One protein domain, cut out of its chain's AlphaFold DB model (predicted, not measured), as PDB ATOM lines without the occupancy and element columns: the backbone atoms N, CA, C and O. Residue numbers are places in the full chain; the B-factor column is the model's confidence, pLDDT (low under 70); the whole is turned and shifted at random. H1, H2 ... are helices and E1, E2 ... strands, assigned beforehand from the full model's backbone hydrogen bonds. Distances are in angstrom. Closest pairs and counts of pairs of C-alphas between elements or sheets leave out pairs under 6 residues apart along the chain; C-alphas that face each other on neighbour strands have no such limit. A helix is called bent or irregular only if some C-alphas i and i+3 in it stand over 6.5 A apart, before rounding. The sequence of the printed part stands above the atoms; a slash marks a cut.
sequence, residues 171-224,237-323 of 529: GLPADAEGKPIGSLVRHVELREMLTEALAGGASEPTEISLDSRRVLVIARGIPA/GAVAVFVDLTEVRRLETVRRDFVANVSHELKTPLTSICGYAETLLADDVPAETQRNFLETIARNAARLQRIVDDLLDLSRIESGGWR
ATOM      1  N   GLY A 171     104.878 113.310 144.957       88.94
ATOM      2  CA  GLY A 171     104.809 114.741 145.280       88.94
ATOM      3  C   GLY A 171     103.400 115.234 145.645       88.94
ATOM      4  O   GLY A 171     103.023 116.354 145.302       88.94
ATOM      5  N   LEU A 172     102.588 114.399 146.302       90.25
ATOM      6  CA  LEU A 172     101.177 114.703 146.570       90.25
ATOM      7  C   LEU A 172     101.000 115.610 147.809       90.25
ATOM      8  O   LEU A 172     101.676 115.409 148.821       90.25
ATOM      9  N   PRO A 173     100.046 116.563 147.794       90.31
ATOM     10  CA  PRO A 173      99.759 117.424 148.945       90.31
ATOM     11  C   PRO A 173      99.119 116.633 150.096       90.31
ATOM     12  O   PRO A 173      98.572 115.556 149.871       90.31
ATOM     13  N   ALA A 174      99.144 117.154 151.331       88.25
ATOM     14  CA  ALA A 174      98.591 116.484 152.523       88.25
ATOM     15  C   ALA A 174      97.092 116.123 152.388       88.25
ATOM     16  O   ALA A 174      96.659 115.064 152.837       88.25
ATOM     17  N   ASP A 175      96.327 116.940 151.670       90.69
ATOM     18  CA  ASP A 175      94.888 116.797 151.434       90.69
ATOM     19  C   ASP A 175      94.555 116.069 150.111       90.69
ATOM     20  O   ASP A 175      93.537 116.338 149.474       90.69
ATOM     21  N   ALA A 176      95.439 115.177 149.647       90.00
ATOM     22  CA  ALA A 176      95.258 114.435 148.397       90.00
ATOM     23  C   ALA A 176      94.057 113.468 148.406       90.00
ATOM     24  O   ALA A 176      93.500 113.178 147.347       90.00
ATOM     25  N   GLU A 177      93.645 112.967 149.571       91.44
ATOM     26  CA  GLU A 177      92.508 112.047 149.685       91.44
ATOM     27  C   GLU A 177      91.194 112.716 149.245       91.44
ATOM     28  O   GLU A 177      90.953 113.901 149.461       91.44
ATOM     29  N   GLY A 178      90.347 111.963 148.546       88.19
ATOM     30  CA  GLY A 178      89.111 112.439 147.927       88.19
ATOM     31  C   GLY A 178      89.295 113.172 146.591       88.19
ATOM     32  O   GLY A 178      88.324 113.301 145.834       88.19
ATOM     33  N   LYS A 179      90.510 113.613 146.237       91.19
ATOM     34  CA  LYS A 179      90.793 114.297 144.961       91.19
ATOM     35  C   LYS A 179      90.981 113.297 143.806       91.19
ATOM     36  O   LYS A 179      91.413 112.165 144.031       91.19
ATOM     37  N   PRO A 180      90.650 113.675 142.556       90.50
ATOM     38  CA  PRO A 180      90.887 112.827 141.389       90.50
ATOM     39  C   PRO A 180      92.383 112.749 141.062       90.50
ATOM     40  O   PRO A 180      93.038 113.785 140.910       90.50
ATOM     41  N   ILE A 181      92.914 111.534 140.890       88.88
ATOM     42  CA  ILE A 181      94.355 111.305 140.683       88.88
ATOM     43  C   ILE A 181      94.897 112.041 139.450       88.88
ATOM     44  O   ILE A 181      95.974 112.630 139.502       88.88
ATOM     45  N   GLY A 182      94.107 112.115 138.374       85.56
ATOM     46  CA  GLY A 182      94.494 112.786 137.128       85.56
ATOM     47  C   GLY A 182      94.665 114.306 137.231       85.56
ATOM     48  O   GLY A 182      95.192 114.909 136.299       85.56
ATOM     49  N   SER A 183      94.231 114.932 138.335       85.81
ATOM     50  CA  SER A 183      94.487 116.356 138.613       85.81
ATOM     51  C   SER A 183      95.822 116.602 139.321       85.81
ATOM     52  O   SER A 183      96.379 117.691 139.211       85.81
ATOM     53  N   LEU A 184      96.332 115.589 140.027       85.94
ATOM     54  CA  LEU A 184      97.541 115.672 140.845       85.94
ATOM     55  C   LEU A 184      98.756 115.082 140.123       85.94
ATOM     56  O   LEU A 184      99.859 115.592 140.267       85.94
ATOM     57  N   VAL A 185      98.546 114.052 139.302       85.19
ATOM     58  CA  VAL A 185      99.604 113.357 138.563       85.19
ATOM     59  C   VAL A 185      99.457 113.617 137.065       85.19
ATOM     60  O   VAL A 185      98.420 113.328 136.464       85.19
ATOM     61  N   ARG A 186     100.518 114.154 136.449       84.88
ATOM     62  CA  ARG A 186     100.553 114.506 135.016       84.88
ATOM     63  C   ARG A 186     101.282 113.490 134.130       84.88
ATOM     64  O   ARG A 186     101.227 113.627 132.913       84.88
ATOM     65  N   HIS A 187     101.936 112.485 134.711       88.19
ATOM     66  CA  HIS A 187     102.688 111.483 133.955       88.19
ATOM     67  C   HIS A 187     101.742 110.594 133.131       88.19
ATOM     68  O   HIS A 187     100.823 109.991 133.686       88.19
ATOM     69  N   VAL A 188     101.954 110.533 131.813       88.31
ATOM     70  CA  VAL A 188     101.034 109.878 130.862       88.31
ATOM     71  C   VAL A 188     100.968 108.369 131.102       88.31
ATOM     72  O   VAL A 188      99.886 107.861 131.375       88.31
ATOM     73  N   GLU A 189     102.117 107.689 131.131       89.38
ATOM     74  CA  GLU A 189     102.193 106.229 131.330       89.38
ATOM     75  C   GLU A 189     101.520 105.788 132.639       89.38
ATOM     76  O   GLU A 189     100.671 104.902 132.652       89.38
ATOM     77  N   LEU A 190     101.798 106.485 133.748       90.81
ATOM     78  CA  LEU A 190     101.158 106.212 135.035       90.81
ATOM     79  C   LEU A 190      99.629 106.355 134.962       90.81
ATOM     80  O   LEU A 190      98.901 105.561 135.553       90.81
ATOM     81  N   ARG A 191      99.110 107.349 134.234       88.69
ATOM     82  CA  ARG A 191      97.659 107.510 134.066       88.69
ATOM     83  C   ARG A 191      97.044 106.366 133.272       88.69
ATOM     84  O   ARG A 191      95.947 105.933 133.622       88.69
ATOM     85  N   GLU A 192      97.719 105.893 132.233       89.12
ATOM     86  CA  GLU A 192      97.262 104.760 131.426       89.12
ATOM     87  C   GLU A 192      97.188 103.490 132.278       89.12
ATOM     88  O   GLU A 192      96.122 102.879 132.352       89.12
ATOM     89  N   MET A 193      98.240 103.192 133.048       90.81
ATOM     90  CA  MET A 193      98.274 102.046 133.968       90.81
ATOM     91  C   MET A 193      97.156 102.095 135.017       90.81
ATOM     92  O   MET A 193      96.487 101.097 135.284       90.81
ATOM     93  N   LEU A 194      96.923 103.265 135.621       90.50
ATOM     94  CA  LEU A 194      95.849 103.435 136.602       90.50
ATOM     95  C   LEU A 194      94.462 103.296 135.962       90.50
ATOM     96  O   LEU A 194      93.549 102.772 136.596       90.50
ATOM     97  N   THR A 195      94.300 103.746 134.716       88.25
ATOM     98  CA  THR A 195      93.038 103.625 133.971       88.25
ATOM     99  C   THR A 195      92.750 102.167 133.616       88.25
ATOM    100  O   THR A 195      91.628 101.703 133.811       88.25
ATOM    101  N   GLU A 196      93.762 101.422 133.170       88.38
ATOM    102  CA  GLU A 196      93.671  99.983 132.912       88.38
ATOM    103  C   GLU A 196      93.325  99.200 134.190       88.38
ATOM    104  O   GLU A 196      92.420  98.360 134.193       88.38
ATOM    105  N   ALA A 197      93.977  99.530 135.306       89.25
ATOM    106  CA  ALA A 197      93.677  98.928 136.599       89.25
ATOM    107  C   ALA A 197      92.237  99.228 137.056       89.25
ATOM    108  O   ALA A 197      91.529  98.322 137.490       89.25
ATOM    109  N   LEU A 198      91.756 100.468 136.904       87.88
ATOM    110  CA  LEU A 198      90.367 100.844 137.218       87.88
ATOM    111  C   LEU A 198      89.340 100.123 136.332       87.88
ATOM    112  O   LEU A 198      88.239  99.813 136.791       87.88
ATOM    113  N   ALA A 199      89.701  99.795 135.089       84.69
ATOM    114  CA  ALA A 199      88.874  98.968 134.215       84.69
ATOM    115  C   ALA A 199      88.769  97.504 134.695       84.69
ATOM    116  O   ALA A 199      87.957  96.744 134.166       84.69
ATOM    117  N   GLY A 200      89.510  97.112 135.738       78.69
ATOM    118  CA  GLY A 200      89.537  95.763 136.308       78.69
ATOM    119  C   GLY A 200      90.700  94.904 135.807       78.69
ATOM    120  O   GLY A 200      90.733  93.714 136.111       78.69
ATOM    121  N   GLY A 201      91.626  95.486 135.040       82.19
ATOM    122  CA  GLY A 201      92.849  94.827 134.593       82.19
ATOM    123  C   GLY A 201      93.946  94.804 135.659       82.19
ATOM    124  O   GLY A 201      93.821  95.367 136.752       82.19
ATOM    125  N   ALA A 202      95.051  94.153 135.320       84.75
ATOM    126  CA  ALA A 202      96.320  94.287 136.018       84.75
ATOM    127  C   ALA A 202      97.318  94.859 135.014       84.75
ATOM    128  O   ALA A 202      97.520  94.249 133.969       84.75
ATOM    129  N   SER A 203      97.918  96.006 135.329       83.88
ATOM    130  CA  SER A 203      98.969  96.563 134.486       83.88
ATOM    131  C   SER A 203     100.217  95.690 134.596       83.88
ATOM    132  O   SER A 203     100.537  95.177 135.678       83.88
ATOM    133  N   GLU A 204     100.976  95.574 133.511       87.19
ATOM    134  CA  GLU A 204     102.320  95.013 133.604       87.19
ATOM    135  C   GLU A 204     103.205  95.904 134.497       87.19
ATOM    136  O   GLU A 204     103.061  97.135 134.482       87.19
ATOM    137  N   PRO A 205     104.103  95.315 135.312       91.06
ATOM    138  CA  PRO A 205     105.072  96.084 136.080       91.06
ATOM    139  C   PRO A 205     105.908  96.953 135.141       91.06
ATOM    140  O   PRO A 205     106.628  96.433 134.292       91.06
ATOM    141  N   THR A 206     105.808  98.270 135.294       92.00
ATOM    142  CA  THR A 206     106.446  99.226 134.384       92.00
ATOM    143  C   THR A 206     107.314 100.191 135.171       92.00
ATOM    144  O   THR A 206     106.889 100.738 136.191       92.00
ATOM    145  N   GLU A 207     108.545 100.388 134.709       92.81
ATOM    146  CA  GLU A 207     109.457 101.377 135.276       92.81
ATOM    147  C   GLU A 207     109.232 102.731 134.628       92.81
ATOM    148  O   GLU A 207     109.421 102.887 133.424       92.81
ATOM    149  N   ILE A 208     108.891 103.715 135.451       91.38
ATOM    150  CA  ILE A 208     108.676 105.093 135.022       91.38
ATOM    151  C   ILE A 208     109.691 106.024 135.686       91.38
ATOM    152  O   ILE A 208     110.224 105.742 136.766       91.38
ATOM    153  N   SER A 209     109.955 107.157 135.036       89.44
ATOM    154  CA  SER A 209     110.808 108.213 135.580       89.44
ATOM    155  C   SER A 209     109.937 109.329 136.146       89.44
ATOM    156  O   SER A 209     109.312 110.078 135.400       89.44
ATOM    157  N   LEU A 210     109.902 109.451 137.470       86.12
ATOM    158  CA  LEU A 210     109.195 110.527 138.164       86.12
ATOM    159  C   LEU A 210     110.226 111.552 138.634       86.12
ATOM    160  O   LEU A 210     110.971 111.300 139.581       86.12
ATOM    161  N   ASP A 211     110.292 112.688 137.939       81.19
ATOM    162  CA  ASP A 211     111.306 113.729 138.125       81.19
ATOM    163  C   ASP A 211     112.738 113.162 138.030       81.19
ATOM    164  O   ASP A 211     113.217 112.865 136.936       81.19
ATOM    165  N   SER A 212     113.413 112.978 139.170       79.75
ATOM    166  CA  SER A 212     114.766 112.420 139.287       79.75
ATOM    167  C   SER A 212     114.800 110.988 139.840       79.75
ATOM    168  O   SER A 212     115.874 110.492 140.184       79.75
ATOM    169  N   ARG A 213     113.642 110.339 139.993       87.25
ATOM    170  CA  ARG A 213     113.506 109.012 140.604       87.25
ATOM    171  C   ARG A 213     113.068 107.975 139.587       87.25
ATOM    172  O   ARG A 213     112.256 108.247 138.704       87.25
ATOM    173  N   ARG A 214     113.576 106.757 139.750       91.19
ATOM    174  CA  ARG A 214     113.174 105.586 138.963       91.19
ATOM    175  C   ARG A 214     112.233 104.766 139.821       91.19
ATOM    176  O   ARG A 214     112.645 104.274 140.865       91.19
ATOM    177  N   VAL A 215     110.980 104.642 139.404       93.12
ATOM    178  CA  VAL A 215     109.942 103.991 140.206       93.12
ATOM    179  C   VAL A 215     109.307 102.876 139.396       93.12
ATOM    180  O   VAL A 215     108.858 103.097 138.273       93.12
ATOM    181  N   LEU A 216     109.259 101.677 139.967       94.94
ATOM    182  CA  LEU A 216     108.481 100.574 139.418       94.94
ATOM    183  C   LEU A 216     107.039 100.708 139.890       94.94
ATOM    184  O   LEU A 216     106.781 100.779 141.093       94.94
ATOM    185  N   VAL A 217     106.107 100.718 138.944       95.25
ATOM    186  CA  VAL A 217     104.677 100.822 139.218       95.25
ATOM    187  C   VAL A 217     103.998  99.505 138.903       95.25
ATOM    188  O   VAL A 217     104.199  98.919 137.841       95.25
ATOM    189  N   ILE A 218     103.163  99.053 139.832       94.44
ATOM    190  CA  ILE A 218     102.310  97.880 139.663       94.44
ATOM    191  C   ILE A 218     100.896  98.297 140.040       94.44
ATOM    192  O   ILE A 218     100.639  98.575 141.210       94.44
ATOM    193  N   ALA A 219      99.980  98.341 139.073       93.44
ATOM    194  CA  ALA A 219      98.588  98.699 139.307       93.44
ATOM    195  C   ALA A 219      97.669  97.493 139.072       93.44
ATOM    196  O   ALA A 219      97.791  96.769 138.086       93.44
ATOM    197  N   ARG A 220      96.733  97.257 139.991       91.94
ATOM    198  CA  ARG A 220      95.741  96.182 139.892       91.94
ATOM    199  C   ARG A 220      94.358  96.684 140.253       91.94
ATOM    200  O   ARG A 220      94.189  97.378 141.256       91.94
ATOM    201  N   GLY A 221      93.365  96.294 139.464       88.88
ATOM    202  CA  GLY A 221      91.967  96.510 139.798       88.88
ATOM    203  C   GLY A 221      91.564  95.741 141.053       88.88
ATOM    204  O   GLY A 221      91.893  94.565 141.207       88.88
ATOM    205  N   ILE A 222      90.826  96.399 141.944       83.38
ATOM    206  CA  ILE A 222      90.113  95.730 143.030       83.38
ATOM    207  C   ILE A 222      88.730  95.357 142.486       83.38
ATOM    208  O   ILE A 222      87.952  96.263 142.155       83.38
ATOM    209  N   PRO A 223      88.395  94.057 142.378       71.69
ATOM    210  CA  PRO A 223      87.052  93.652 142.000       71.69
ATOM    211  C   PRO A 223      86.051  94.141 143.050       71.69
ATOM    212  O   PRO A 223      86.337  94.158 144.246       71.69
ATOM    213  N   ALA A 224      84.862  94.528 142.599       65.88
ATOM    214  CA  ALA A 224      83.765  94.901 143.477       65.88
ATOM    215  C   ALA A 224      83.301  93.666 144.267       65.88
ATOM    216  O   ALA A 224      82.483  92.886 143.788       65.88
ATOM    217  N   GLY A 237      87.518  99.365 142.152       86.50
ATOM    218  CA  GLY A 237      88.620 100.214 142.614       86.50
ATOM    219  C   GLY A 237      89.925  99.851 141.914       86.50
ATOM    220  O   GLY A 237      89.961  98.942 141.088       86.50
ATOM    221  N   ALA A 238      91.020 100.504 142.286       90.69
ATOM    222  CA  ALA A 238      92.364 100.074 141.909       90.69
ATOM    223  C   ALA A 238      93.350 100.301 143.057       90.69
ATOM    224  O   ALA A 238      93.184 101.223 143.854       90.69
ATOM    225  N   VAL A 239      94.384  99.471 143.137       92.62
ATOM    226  CA  VAL A 239      95.548  99.671 144.008       92.62
ATOM    227  C   VAL A 239      96.778  99.764 143.131       92.62
ATOM    228  O   VAL A 239      96.971  98.924 142.253       92.62
ATOM    229  N   ALA A 240      97.607 100.768 143.382       94.06
ATOM    230  CA  ALA A 240      98.915 100.906 142.774       94.06
ATOM    231  C   ALA A 240     100.005 100.877 143.844       94.06
ATOM    232  O   ALA A 240      99.888 101.533 144.883       94.06
ATOM    233  N   VAL A 241     101.053 100.109 143.566       95.44
ATOM    234  CA  VAL A 241     102.267 100.012 144.375       95.44
ATOM    235  C   VAL A 241     103.416 100.666 143.614       95.44
ATOM    236  O   VAL A 241     103.539 100.478 142.403       95.44
ATOM    237  N   PHE A 242     104.237 101.431 144.327       95.25
ATOM    238  CA  PHE A 242     105.363 102.206 143.817       95.25
ATOM    239  C   PHE A 242     106.632 101.785 144.556       95.25
ATOM    240  O   PHE A 242     106.781 102.085 145.740       95.25
ATOM    241  N   VAL A 243     107.547 101.114 143.864       95.00
ATOM    242  CA  VAL A 243     108.838 100.696 144.429       95.00
ATOM    243  C   VAL A 243     109.921 101.644 143.928       95.00
ATOM    244  O   VAL A 243     110.094 101.799 142.719       95.00
ATOM    245  N   ASP A 244     110.641 102.292 144.842       93.50
ATOM    246  CA  ASP A 244     111.748 103.184 144.489       93.50
ATOM    247  C   ASP A 244     112.978 102.355 144.086       93.50
ATOM    248  O   ASP A 244     113.615 101.700 144.910       93.50
ATOM    249  N   LEU A 245     113.303 102.371 142.793       93.12
ATOM    250  CA  LEU A 245     114.457 101.691 142.208       93.12
ATOM    251  C   LEU A 245     115.621 102.651 141.940       93.12
ATOM    252  O   LEU A 245     116.583 102.263 141.274       93.12
ATOM    253  N   THR A 246     115.558 103.896 142.419       89.00
ATOM    254  CA  THR A 246     116.552 104.931 142.098       89.00
ATOM    255  C   THR A 246     117.963 104.479 142.462       89.00
ATOM    256  O   THR A 246     118.851 104.493 141.608       89.00
ATOM    257  N   GLU A 247     118.159 103.987 143.685       85.25
ATOM    258  CA  GLU A 247     119.482 103.569 144.153       85.25
ATOM    259  C   GLU A 247     119.972 102.294 143.462       85.25
ATOM    260  O   GLU A 247     121.127 102.205 143.046       85.25
ATOM    261  N   VAL A 248     119.073 101.334 143.237       87.50
ATOM    262  CA  VAL A 248     119.397 100.094 142.519       87.50
ATOM    263  C   VAL A 248     119.863 100.409 141.096       87.50
ATOM    264  O   VAL A 248     120.921  99.944 140.671       87.50
ATOM    265  N   ARG A 249     119.126 101.258 140.369       86.19
ATOM    266  CA  ARG A 249     119.481 101.658 138.999       86.19
ATOM    267  C   ARG A 249     120.741 102.526 138.960       86.19
ATOM    268  O   ARG A 249     121.511 102.410 138.004       86.19
ATOM    269  N   ARG A 250     120.996 103.346 139.987       82.56
ATOM    270  CA  ARG A 250     122.255 104.095 140.135       82.56
ATOM    271  C   ARG A 250     123.441 103.142 140.268       82.56
ATOM    272  O   ARG A 250     124.399 103.268 139.509       82.56
ATOM    273  N   LEU A 251     123.357 102.156 141.162       81.25
ATOM    274  CA  LEU A 251     124.414 101.162 141.376       81.25
ATOM    275  C   LEU A 251     124.666 100.296 140.138       81.25
ATOM    276  O   LEU A 251     125.818 100.043 139.785       81.25
ATOM    277  N   GLU A 252     123.614  99.875 139.436       84.19
ATOM    278  CA  GLU A 252     123.756  99.149 138.172       84.19
ATOM    279  C   GLU A 252     124.442  99.985 137.090       84.19
ATOM    280  O   GLU A 252     125.307  99.469 136.381       84.19
ATOM    281  N   THR A 253     124.089 101.269 136.980       82.31
ATOM    282  CA  THR A 253     124.720 102.198 136.032       82.31
ATOM    283  C   THR A 253     126.201 102.359 136.362       82.31
ATOM    284  O   THR A 253     127.045 102.109 135.508       82.31
ATOM    285  N   VAL A 254     126.532 102.628 137.630       78.00
ATOM    286  CA  VAL A 254     127.920 102.723 138.113       78.00
ATOM    287  C   VAL A 254     128.708 101.443 137.816       78.00
ATOM    288  O   VAL A 254     129.847 101.510 137.353       78.00
ATOM    289  N   ARG A 255     128.116 100.265 138.041       80.50
ATOM    290  CA  ARG A 255     128.753  98.974 137.743       80.50
ATOM    291  C   ARG A 255     128.973  98.777 136.243       80.50
ATOM    292  O   ARG A 255     130.024  98.277 135.841       80.50
ATOM    293  N   ARG A 256     127.994  99.134 135.409       83.31
ATOM    294  CA  ARG A 256     128.090  99.013 133.950       83.31
ATOM    295  C   ARG A 256     129.161  99.945 133.389       83.31
ATOM    296  O   ARG A 256     129.989  99.495 132.598       83.31
ATOM    297  N   ASP A 257     129.178 101.191 133.847       80.12
ATOM    298  CA  ASP A 257     130.166 102.194 133.456       80.12
ATOM    299  C   ASP A 257     131.569 101.776 133.895       80.12
ATOM    300  O   ASP A 257     132.518 101.883 133.122       80.12
ATOM    301  N   PHE A 258     131.705 101.190 135.088       81.94
ATOM    302  CA  PHE A 258     132.961 100.604 135.546       81.94
ATOM    303  C   PHE A 258     133.482  99.526 134.587       81.94
ATOM    304  O   PHE A 258     134.622  99.614 134.134       81.94
ATOM    305  N   VAL A 259     132.656  98.538 134.220       84.00
ATOM    306  CA  VAL A 259     133.074  97.459 133.304       84.00
ATOM    307  C   VAL A 259     133.452  98.008 131.925       84.00
ATOM    308  O   VAL A 259     134.450  97.577 131.337       84.00
ATOM    309  N   ALA A 260     132.684  98.972 131.409       82.81
ATOM    310  CA  ALA A 260     132.978  99.624 130.138       82.81
ATOM    311  C   ALA A 260     134.313 100.391 130.187       82.81
ATOM    312  O   ALA A 260     135.149 100.228 129.294       82.81
ATOM    313  N   ASN A 261     134.550 101.154 131.258       81.00
ATOM    314  CA  ASN A 261     135.766 101.944 131.450       81.00
ATOM    315  C   ASN A 261     137.008 101.058 131.611       81.00
ATOM    316  O   ASN A 261     138.006 101.296 130.931       81.00
ATOM    317  N   VAL A 262     136.932  99.994 132.422       85.06
ATOM    318  CA  VAL A 262     138.005  98.989 132.551       85.06
ATOM    319  C   VAL A 262     138.353  98.417 131.179       85.06
ATOM    320  O   VAL A 262     139.516  98.405 130.778       85.06
ATOM    321  N   SER A 263     137.338  97.987 130.426       86.31
ATOM    322  CA  SER A 263     137.533  97.383 129.106       86.31
ATOM    323  C   SER A 263     138.240  98.344 128.145       86.31
ATOM    324  O   SER A 263     139.169  97.949 127.442       86.31
ATOM    325  N   HIS A 264     137.844  99.620 128.135       86.31
ATOM    326  CA  HIS A 264     138.453 100.636 127.279       86.31
ATOM    327  C   HIS A 264     139.905 100.965 127.682       86.31
ATOM    328  O   HIS A 264     140.792 101.076 126.826       86.31
ATOM    329  N   GLU A 265     140.168 101.090 128.984       83.75
ATOM    330  CA  GLU A 265     141.487 101.428 129.531       83.75
ATOM    331  C   GLU A 265     142.510 100.291 129.394       83.75
ATOM    332  O   GLU A 265     143.704 100.579 129.271       83.75
ATOM    333  N   LEU A 266     142.052  99.034 129.344       88.75
ATOM    334  CA  LEU A 266     142.877  97.864 129.033       88.75
ATOM    335  C   LEU A 266     143.087  97.683 127.522       88.75
ATOM    336  O   LEU A 266     144.203  97.404 127.082       88.75
ATOM    337  N   LYS A 267     142.040  97.870 126.702       88.25
ATOM    338  CA  LYS A 267     142.111  97.638 125.250       88.25
ATOM    339  C   LYS A 267     143.117  98.562 124.564       88.25
ATOM    340  O   LYS A 267     143.884  98.100 123.731       88.25
ATOM    341  N   THR A 268     143.146  99.841 124.935       86.94
ATOM    342  CA  THR A 268     144.018 100.846 124.302       86.94
ATOM    343  C   THR A 268     145.516 100.485 124.365       86.94
ATOM    344  O   THR A 268     146.129 100.356 123.303       86.94
ATOM    345  N   PRO A 269     146.133 100.274 125.549       88.50
ATOM    346  CA  PRO A 269     147.543  99.884 125.628       88.50
ATOM    347  C   PRO A 269     147.800  98.501 125.024       88.50
ATOM    348  O   PRO A 269     148.852  98.301 124.426       88.50
ATOM    349  N   LEU A 270     146.845  97.565 125.121       92.25
ATOM    350  CA  LEU A 270     146.979  96.239 124.518       92.25
ATOM    351  C   LEU A 270     147.055  96.320 122.987       92.25
ATOM    352  O   LEU A 270     147.942  95.718 122.391       92.25
ATOM    353  N   THR A 271     146.188  97.112 122.351       92.25
ATOM    354  CA  THR A 271     146.227  97.342 120.900       92.25
ATOM    355  C   THR A 271     147.544  97.991 120.470       92.25
ATOM    356  O   THR A 271     148.112  97.580 119.461       92.25
ATOM    357  N   SER A 272     148.076  98.947 121.242       91.94
ATOM    358  CA  SER A 272     149.401  99.519 120.971       91.94
ATOM    359  C   SER A 272     150.517  98.478 121.090       91.94
ATOM    360  O   SER A 272     151.362  98.407 120.206       91.94
ATOM    361  N   ILE A 273     150.515  97.654 122.144       93.19
ATOM    362  CA  ILE A 273     151.507  96.582 122.325       93.19
ATOM    363  C   ILE A 273     151.478  95.618 121.139       93.19
ATOM    364  O   ILE A 273     152.533  95.344 120.573       93.19
ATOM    365  N   CYS A 274     150.291  95.147 120.744       91.19
ATOM    366  CA  CYS A 274     150.134  94.258 119.597       91.19
ATOM    367  C   CYS A 274     150.648  94.908 118.308       91.19
ATOM    368  O   CYS A 274     151.488  94.314 117.647       91.19
ATOM    369  N   GLY A 275     150.245  96.144 117.992       92.06
ATOM    370  CA  GLY A 275     150.666  96.811 116.754       92.06
ATOM    371  C   GLY A 275     152.177  97.073 116.672       92.06
ATOM    372  O   GLY A 275     152.792  96.857 115.626       92.06
ATOM    373  N   TYR A 276     152.812  97.487 117.776       92.00
ATOM    374  CA  TYR A 276     154.271  97.642 117.815       92.00
ATOM    375  C   TYR A 276     154.993  96.293 117.739       92.00
ATOM    376  O   TYR A 276     156.006  96.194 117.052       92.00
ATOM    377  N   ALA A 277     154.474  95.252 118.396       92.19
ATOM    378  CA  ALA A 277     155.041  93.909 118.321       92.19
ATOM    379  C   ALA A 277     154.916  93.313 116.909       92.19
ATOM    380  O   ALA A 277     155.881  92.755 116.405       92.19
ATOM    381  N   GLU A 278     153.774  93.492 116.240       91.38
ATOM    382  CA  GLU A 278     153.559  93.101 114.840       91.38
ATOM    383  C   GLU A 278     154.542  93.812 113.904       91.38
ATOM    384  O   GLU A 278     155.138  93.175 113.041       91.38
ATOM    385  N   THR A 279     154.774  95.112 114.114       89.19
ATOM    386  CA  THR A 279     155.745  95.877 113.315       89.19
ATOM    387  C   THR A 279     157.177  95.397 113.554       89.19
ATOM    388  O   THR A 279     157.961  95.326 112.618       89.19
ATOM    389  N   LEU A 280     157.527  95.035 114.793       90.62
ATOM    390  CA  LEU A 280     158.840  94.477 115.140       90.62
ATOM    391  C   LEU A 280     159.092  93.078 114.566       90.62
ATOM    392  O   LEU A 280     160.248  92.678 114.454       90.62
ATOM    393  N   LEU A 281     158.029  92.331 114.258       88.56
ATOM    394  CA  LEU A 281     158.104  91.024 113.607       88.56
ATOM    395  C   LEU A 281     158.232  91.128 112.079       88.56
ATOM    396  O   LEU A 281     158.506  90.116 111.438       88.56
ATOM    397  N   ALA A 282     158.024  92.313 111.496       84.69
ATOM    398  CA  ALA A 282     158.269  92.561 110.080       84.69
ATOM    399  C   ALA A 282     159.774  92.742 109.800       84.69
ATOM    400  O   ALA A 282     160.521  93.238 110.646       84.69
ATOM    401  N   ASP A 283     160.216  92.357 108.602       78.94
ATOM    402  CA  ASP A 283     161.612  92.520 108.184       78.94
ATOM    403  C   ASP A 283     161.974  94.007 107.964       78.94
ATOM    404  O   ASP A 283     161.128  94.815 107.579       78.94
ATOM    405  N   ASP A 284     163.254  94.352 108.162       82.50
ATOM    406  CA  ASP A 284     163.871  95.656 107.832       82.50
ATOM    407  C   ASP A 284     163.528  96.863 108.746       82.50
ATOM    408  O   ASP A 284     163.555  98.021 108.325       82.50
ATOM    409  N   VAL A 285     163.248  96.635 110.037       83.75
ATOM    410  CA  VAL A 285     163.095  97.731 111.019       83.75
ATOM    411  C   VAL A 285     164.469  98.247 111.490       83.75
ATOM    412  O   VAL A 285     165.251  97.474 112.048       83.75
ATOM    413  N   PRO A 286     164.774  99.557 111.365       90.12
ATOM    414  CA  PRO A 286     166.018 100.129 111.882       90.12
ATOM    415  C   PRO A 286     166.174  99.925 113.395       90.12
ATOM    416  O   PRO A 286     165.208 100.062 114.148       90.12
ATOM    417  N   ALA A 287     167.402  99.687 113.865       86.31
ATOM    418  CA  ALA A 287     167.688  99.401 115.278       86.31
ATOM    419  C   ALA A 287     167.206 100.501 116.253       86.31
ATOM    420  O   ALA A 287     166.784 100.211 117.373       86.31
ATOM    421  N   GLU A 288     167.234 101.766 115.827       86.81
ATOM    422  CA  GLU A 288     166.729 102.898 116.616       86.81
ATOM    423  C   GLU A 288     165.198 102.852 116.763       86.81
ATOM    424  O   GLU A 288     164.663 102.968 117.867       86.81
ATOM    425  N   THR A 289     164.485 102.575 115.669       86.56
ATOM    426  CA  THR A 289     163.028 102.380 115.659       86.56
ATOM    427  C   THR A 289     162.622 101.153 116.474       86.56
ATOM    428  O   THR A 289     161.647 101.205 117.225       86.56
ATOM    429  N   GLN A 290     163.406 100.075 116.401       89.88
ATOM    430  CA  GLN A 290     163.195  98.873 117.199       89.88
ATOM    431  C   GLN A 290     163.260  99.175 118.701       89.88
ATOM    432  O   GLN A 290     162.376  98.755 119.452       89.88
ATOM    433  N   ARG A 291     164.262  99.947 119.144       89.75
ATOM    434  CA  ARG A 291     164.372 100.380 120.543       89.75
ATOM    435  C   ARG A 291     163.161 101.215 120.967       89.75
ATOM    436  O   ARG A 291     162.560 100.907 121.993       89.75
ATOM    437  N   ASN A 292     162.740 102.185 120.155       88.00
ATOM    438  CA  ASN A 292     161.571 103.021 120.451       88.00
ATOM    439  C   ASN A 292     160.268 102.206 120.580       88.00
ATOM    440  O   ASN A 292     159.428 102.485 121.444       88.00
ATOM    441  N   PHE A 293     160.085 101.181 119.742       90.88
ATOM    442  CA  PHE A 293     158.933 100.278 119.820       90.88
ATOM    443  C   PHE A 293     158.986  99.388 121.062       90.88
ATOM    444  O   PHE A 293     157.986  99.299 121.774       90.88
ATOM    445  N   LEU A 294     160.146  98.809 121.382       92.00
ATOM    446  CA  LEU A 294     160.341  98.023 122.605       92.00
ATOM    447  C   LEU A 294     160.099  98.860 123.870       92.00
ATOM    448  O   LEU A 294     159.393  98.415 124.774       92.00
ATOM    449  N   GLU A 295     160.597 100.096 123.917       90.88
ATOM    450  CA  GLU A 295     160.333 101.032 125.018       90.88
ATOM    451  C   GLU A 295     158.844 101.379 125.130       90.88
ATOM    452  O   GLU A 295     158.297 101.513 126.227       90.88
ATOM    453  N   THR A 296     158.146 101.509 124.002       88.25
ATOM    454  CA  THR A 296     156.705 101.788 123.997       88.25
ATOM    455  C   THR A 296     155.885 100.578 124.442       88.25
ATOM    456  O   THR A 296     154.935 100.745 125.211       88.25
ATOM    457  N   ILE A 297     156.271  99.363 124.047       91.31
ATOM    458  CA  ILE A 297     155.685  98.115 124.551       91.31
ATOM    459  C   ILE A 297     155.893  98.011 126.065       91.31
ATOM    460  O   ILE A 297     154.922  97.831 126.799       91.31
ATOM    461  N   ALA A 298     157.125  98.201 126.547       89.25
ATOM    462  CA  ALA A 298     157.461  98.117 127.967       89.25
ATOM    463  C   ALA A 298     156.670  99.131 128.812       89.25
ATOM    464  O   ALA A 298     156.088  98.768 129.835       89.25
ATOM    465  N   ARG A 299     156.565 100.391 128.359       86.88
ATOM    466  CA  ARG A 299     155.763 101.424 129.039       86.88
ATOM    467  C   ARG A 299     154.279 101.061 129.110       86.88
ATOM    468  O   ARG A 299     153.658 101.238 130.158       86.88
ATOM    469  N   ASN A 300     153.700 100.548 128.022       88.44
ATOM    470  CA  ASN A 300     152.292 100.145 127.997       88.44
ATOM    471  C   ASN A 300     152.026  98.890 128.843       88.44
ATOM    472  O   ASN A 300     150.997  98.828 129.514       88.44
ATOM    473  N   ALA A 301     152.956  97.933 128.880       90.19
ATOM    474  CA  ALA A 301     152.866  96.750 129.735       90.19
ATOM    475  C   ALA A 301     152.931  97.128 131.224       90.19
ATOM    476  O   ALA A 301     152.074  96.718 132.004       90.19
ATOM    477  N   ALA A 302     153.868  98.001 131.607       87.00
ATOM    478  CA  ALA A 302     153.950  98.533 132.968       87.00
ATOM    479  C   ALA A 302     152.698  99.340 133.357       87.00
ATOM    480  O   ALA A 302     152.286  99.353 134.517       87.00
ATOM    481  N   ARG A 303     152.064 100.023 132.396       85.44
ATOM    482  CA  ARG A 303     150.779 100.702 132.614       85.44
ATOM    483  C   ARG A 303     149.641  99.707 132.849       85.44
ATOM    484  O   ARG A 303     148.859  99.920 133.766       85.44
ATOM    485  N   LEU A 304     149.548  98.653 132.038       89.31
ATOM    486  CA  LEU A 304     148.555  97.589 132.209       89.31
ATOM    487  C   LEU A 304     148.685  96.917 133.575       89.31
ATOM    488  O   LEU A 304     147.676  96.764 134.253       89.31
ATOM    489  N   GLN A 305     149.912  96.599 133.993       88.50
ATOM    490  CA  GLN A 305     150.183  96.020 135.308       88.50
ATOM    491  C   GLN A 305     149.611  96.897 136.430       88.50
ATOM    492  O   GLN A 305     148.802  96.423 137.217       88.50
ATOM    493  N   ARG A 306     149.914  98.204 136.422       85.19
ATOM    494  CA  ARG A 306     149.375  99.148 137.417       85.19
ATOM    495  C   ARG A 306     147.848  99.227 137.411       85.19
ATOM    496  O   ARG A 306     147.248  99.271 138.472       85.19
ATOM    497  N   ILE A 307     147.208  99.218 136.236       87.00
ATOM    498  CA  ILE A 307     145.735  99.210 136.150       87.00
ATOM    499  C   ILE A 307     145.160  97.935 136.776       87.00
ATOM    500  O   ILE A 307     144.142  98.003 137.457       87.00
ATOM    501  N   VAL A 308     145.780  96.779 136.527       88.81
ATOM    502  CA  VAL A 308     145.335  95.496 137.084       88.81
ATOM    503  C   VAL A 308     145.522  95.466 138.599       88.81
ATOM    504  O   VAL A 308     144.596  95.066 139.300       88.81
ATOM    505  N   ASP A 309     146.668  95.925 139.101       87.19
ATOM    506  CA  ASP A 309     146.947  95.986 140.539       87.19
ATOM    507  C   ASP A 309     145.959  96.927 141.252       87.19
ATOM    508  O   ASP A 309     145.297  96.507 142.200       87.19
ATOM    509  N   ASP A 310     145.737  98.135 140.714       87.00
ATOM    510  CA  ASP A 310     144.740  99.091 141.222       87.00
ATOM    511  C   ASP A 310     143.323  98.481 141.257       87.00
ATOM    512  O   ASP A 310     142.543  98.722 142.181       87.00
ATOM    513  N   LEU A 311     142.965  97.681 140.244       87.56
ATOM    514  CA  LEU A 311     141.663  97.015 140.152       87.56
ATOM    515  C   LEU A 311     141.505  95.913 141.210       87.56
ATOM    516  O   LEU A 311     140.423  95.750 141.782       87.56
ATOM    517  N   LEU A 312     142.568  95.141 141.451       86.00
ATOM    518  CA  LEU A 312     142.594  94.091 142.467       86.00
ATOM    519  C   LEU A 312     142.522  94.685 143.875       86.00
ATOM    520  O   LEU A 312     141.769  94.165 144.701       86.00
ATOM    521  N   ASP A 313     143.235  95.782 144.123       83.56
ATOM    522  CA  ASP A 313     143.167  96.524 145.382       83.56
ATOM    523  C   ASP A 313     141.753  97.046 145.625       83.56
ATOM    524  O   ASP A 313     141.143  96.744 146.654       83.56
ATOM    525  N   LEU A 314     141.173  97.732 144.637       85.19
ATOM    526  CA  LEU A 314     139.809  98.244 144.726       85.19
ATOM    527  C   LEU A 314     138.790  97.123 145.002       85.19
ATOM    528  O   LEU A 314     137.956  97.243 145.899       85.19
ATOM    529  N   SER A 315     138.889  95.997 144.290       84.19
ATOM    530  CA  SER A 315     138.013  94.833 144.479       84.19
ATOM    531  C   SER A 315     138.118  94.229 145.889       84.19
ATOM    532  O   SER A 315     137.104  93.894 146.516       84.19
ATOM    533  N   ARG A 316     139.336  94.122 146.440       83.38
ATOM    534  CA  ARG A 316     139.567  93.635 147.814       83.38
ATOM    535  C   ARG A 316     138.940  94.555 148.863       83.38
ATOM    536  O   ARG A 316     138.373  94.065 149.840       83.38
ATOM    537  N   ILE A 317     139.007  95.867 148.644       83.69
ATOM    538  CA  ILE A 317     138.454  96.878 149.552       83.69
ATOM    539  C   ILE A 317     136.914  96.907 149.478       83.69
ATOM    540  O   ILE A 317     136.235  96.965 150.511       83.69
ATOM    541  N   GLU A 318     136.334  96.820 148.278       77.88
ATOM    542  CA  GLU A 318     134.882  96.894 148.058       77.88
ATOM    543  C   GLU A 318     134.137  95.625 148.486       77.88
ATOM    544  O   GLU A 318     133.090  95.718 149.127       77.88
ATOM    545  N   SER A 319     134.700  94.441 148.220       77.56
ATOM    546  CA  SER A 319     134.086  93.145 148.571       77.56
ATOM    547  C   SER A 319     133.921  92.909 150.080       77.56
ATOM    548  O   SER A 319     133.326  91.914 150.490       77.56
ATOM    549  N   GLY A 320     134.451  93.805 150.921       69.12
ATOM    550  CA  GLY A 320     134.415  93.689 152.381       69.12
ATOM    551  C   GLY A 320     135.356  92.615 152.934       69.12
ATOM    552  O   GLY A 320     135.354  92.369 154.139       69.12
ATOM    553  N   GLY A 321     136.160  91.985 152.068       69.31
ATOM    554  CA  GLY A 321     137.181  91.012 152.452       69.31
ATOM    555  C   GLY A 321     138.380  91.646 153.160       69.31
ATOM    556  O   GLY A 321     139.055  90.972 153.934       69.31
ATOM    557  N   TRP A 322     138.623  92.941 152.941       82.81
ATOM    558  CA  TRP A 322     139.642  93.704 153.654       82.81
ATOM    559  C   TRP A 322     139.064  94.371 154.911       82.81
ATOM    560  O   TRP A 322     138.097  95.132 154.841       82.81
ATOM    561  N   ARG A 323     139.667  94.086 156.070       82.69
ATOM    562  CA  ARG A 323     139.372  94.743 157.351       82.69
ATOM    563  C   ARG A 323     140.649  95.439 157.834       82.69
ATOM    564  O   ARG A 323     141.635  94.728 158.025       82.69
TER     565      ARG A 323
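AT A GLANCE: This is residues 171 to 224 and 237 to 323 of the 529 residues of the protein "PAS domain-containing sensor histidine kinase" of bacterium (UniProt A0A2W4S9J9). The model is a small head with a long helical hairpin reaching out from it: in the head H2 packs over a three-stranded sheet, and H3 runs out from the sheet's end before H4 folds back along the far part of H3. Between head and hairpin, residues 251 to 261 of H3 stand free as a bare stalk, and residues 314 to 321, of which 314 to 318 belong to H4, stick out. The printed part has 141 residues, with four named helices and three named strands in the order H1, H2, E1, E2, E3, H3, H4; the sheet, in order E1, E2, E3, is antiparallel, and the class is mixed, helices and strands. The whole is extended, with a radius of gyration of the C-alphas of 28.1 A and spans of 87 by 41 by 25 A.

IN THESE COORDINATES: H1 is residues 181 to 184, beginning at C-alpha 181 at (94.355, 111.305, 140.683). H2 is residues 188 to 198, 15.4 A long. E1 is residues 206 to 210, E2 residues 213 to 222, 27.0 A, and E3 residues 237 to 244, 23.4 A. H3, residues 246 to 280, measures 51.2 A from C-alpha 246 at (116.552, 104.931, 142.098); it is neither bent nor irregular, but only just: C-alphas 266 and 269 are 6.1 A apart. H4, residues 287 to 318, measures 46.4 A and ends at C-alpha 318 at (134.882, 96.894, 148.058).

HOW THE PARTS SIT: H1 is close to H2 but not clearly touching, the closest C-alphas being those of Gly 182 and Arg 191 at 6.9 A. H2 is on the sheet at a height of 7.0 A, in two layers, a helix on one face of a sheet. It lies over E2 and, only just, with 3 C-alphas, over E3, and runs along the strands, at 5 degrees to E2 on the local plane; the closest C-alphas of H2 and E2 are those of Ala 197 and Gly 221, 4.4 A. E1 and E2 form an antiparallel hairpin, with N 208 and O 215 within hydrogen-bond range at 2.9 A. E2 and E3 are antiparallel, with N 220 and O 239 at 2.8 A. H3 only grazes the sheet, with residues 246 to 250. H3 and H4 form a helical hairpin: with residues 266 to 280 alone H3 touches H4, the closest C-alphas being those of Ile 273 and Ile 297 at 5.0 A, at a shallow tilt of 21 degrees, opposite ways. H2 and H4 are apart. Every O i to N i+4 pair is within hydrogen-bond range in H2 and H4, and 30 of 31 in H3; H1 is too short for such a pair.

THE WHOLE: The two C-alphas farthest apart, those of Ala 224 and Ala 287, are 88.6 A apart. Residues 225 to 236 are not printed, and C-alphas 224 and 237 are 7.2 A apart across this cut, which lies between E2 and E3. Of the links that are printed whole, none is long. The mean pLDDT of the printed part is 87.2; residue 224 and residues 320 to 321 are under 70.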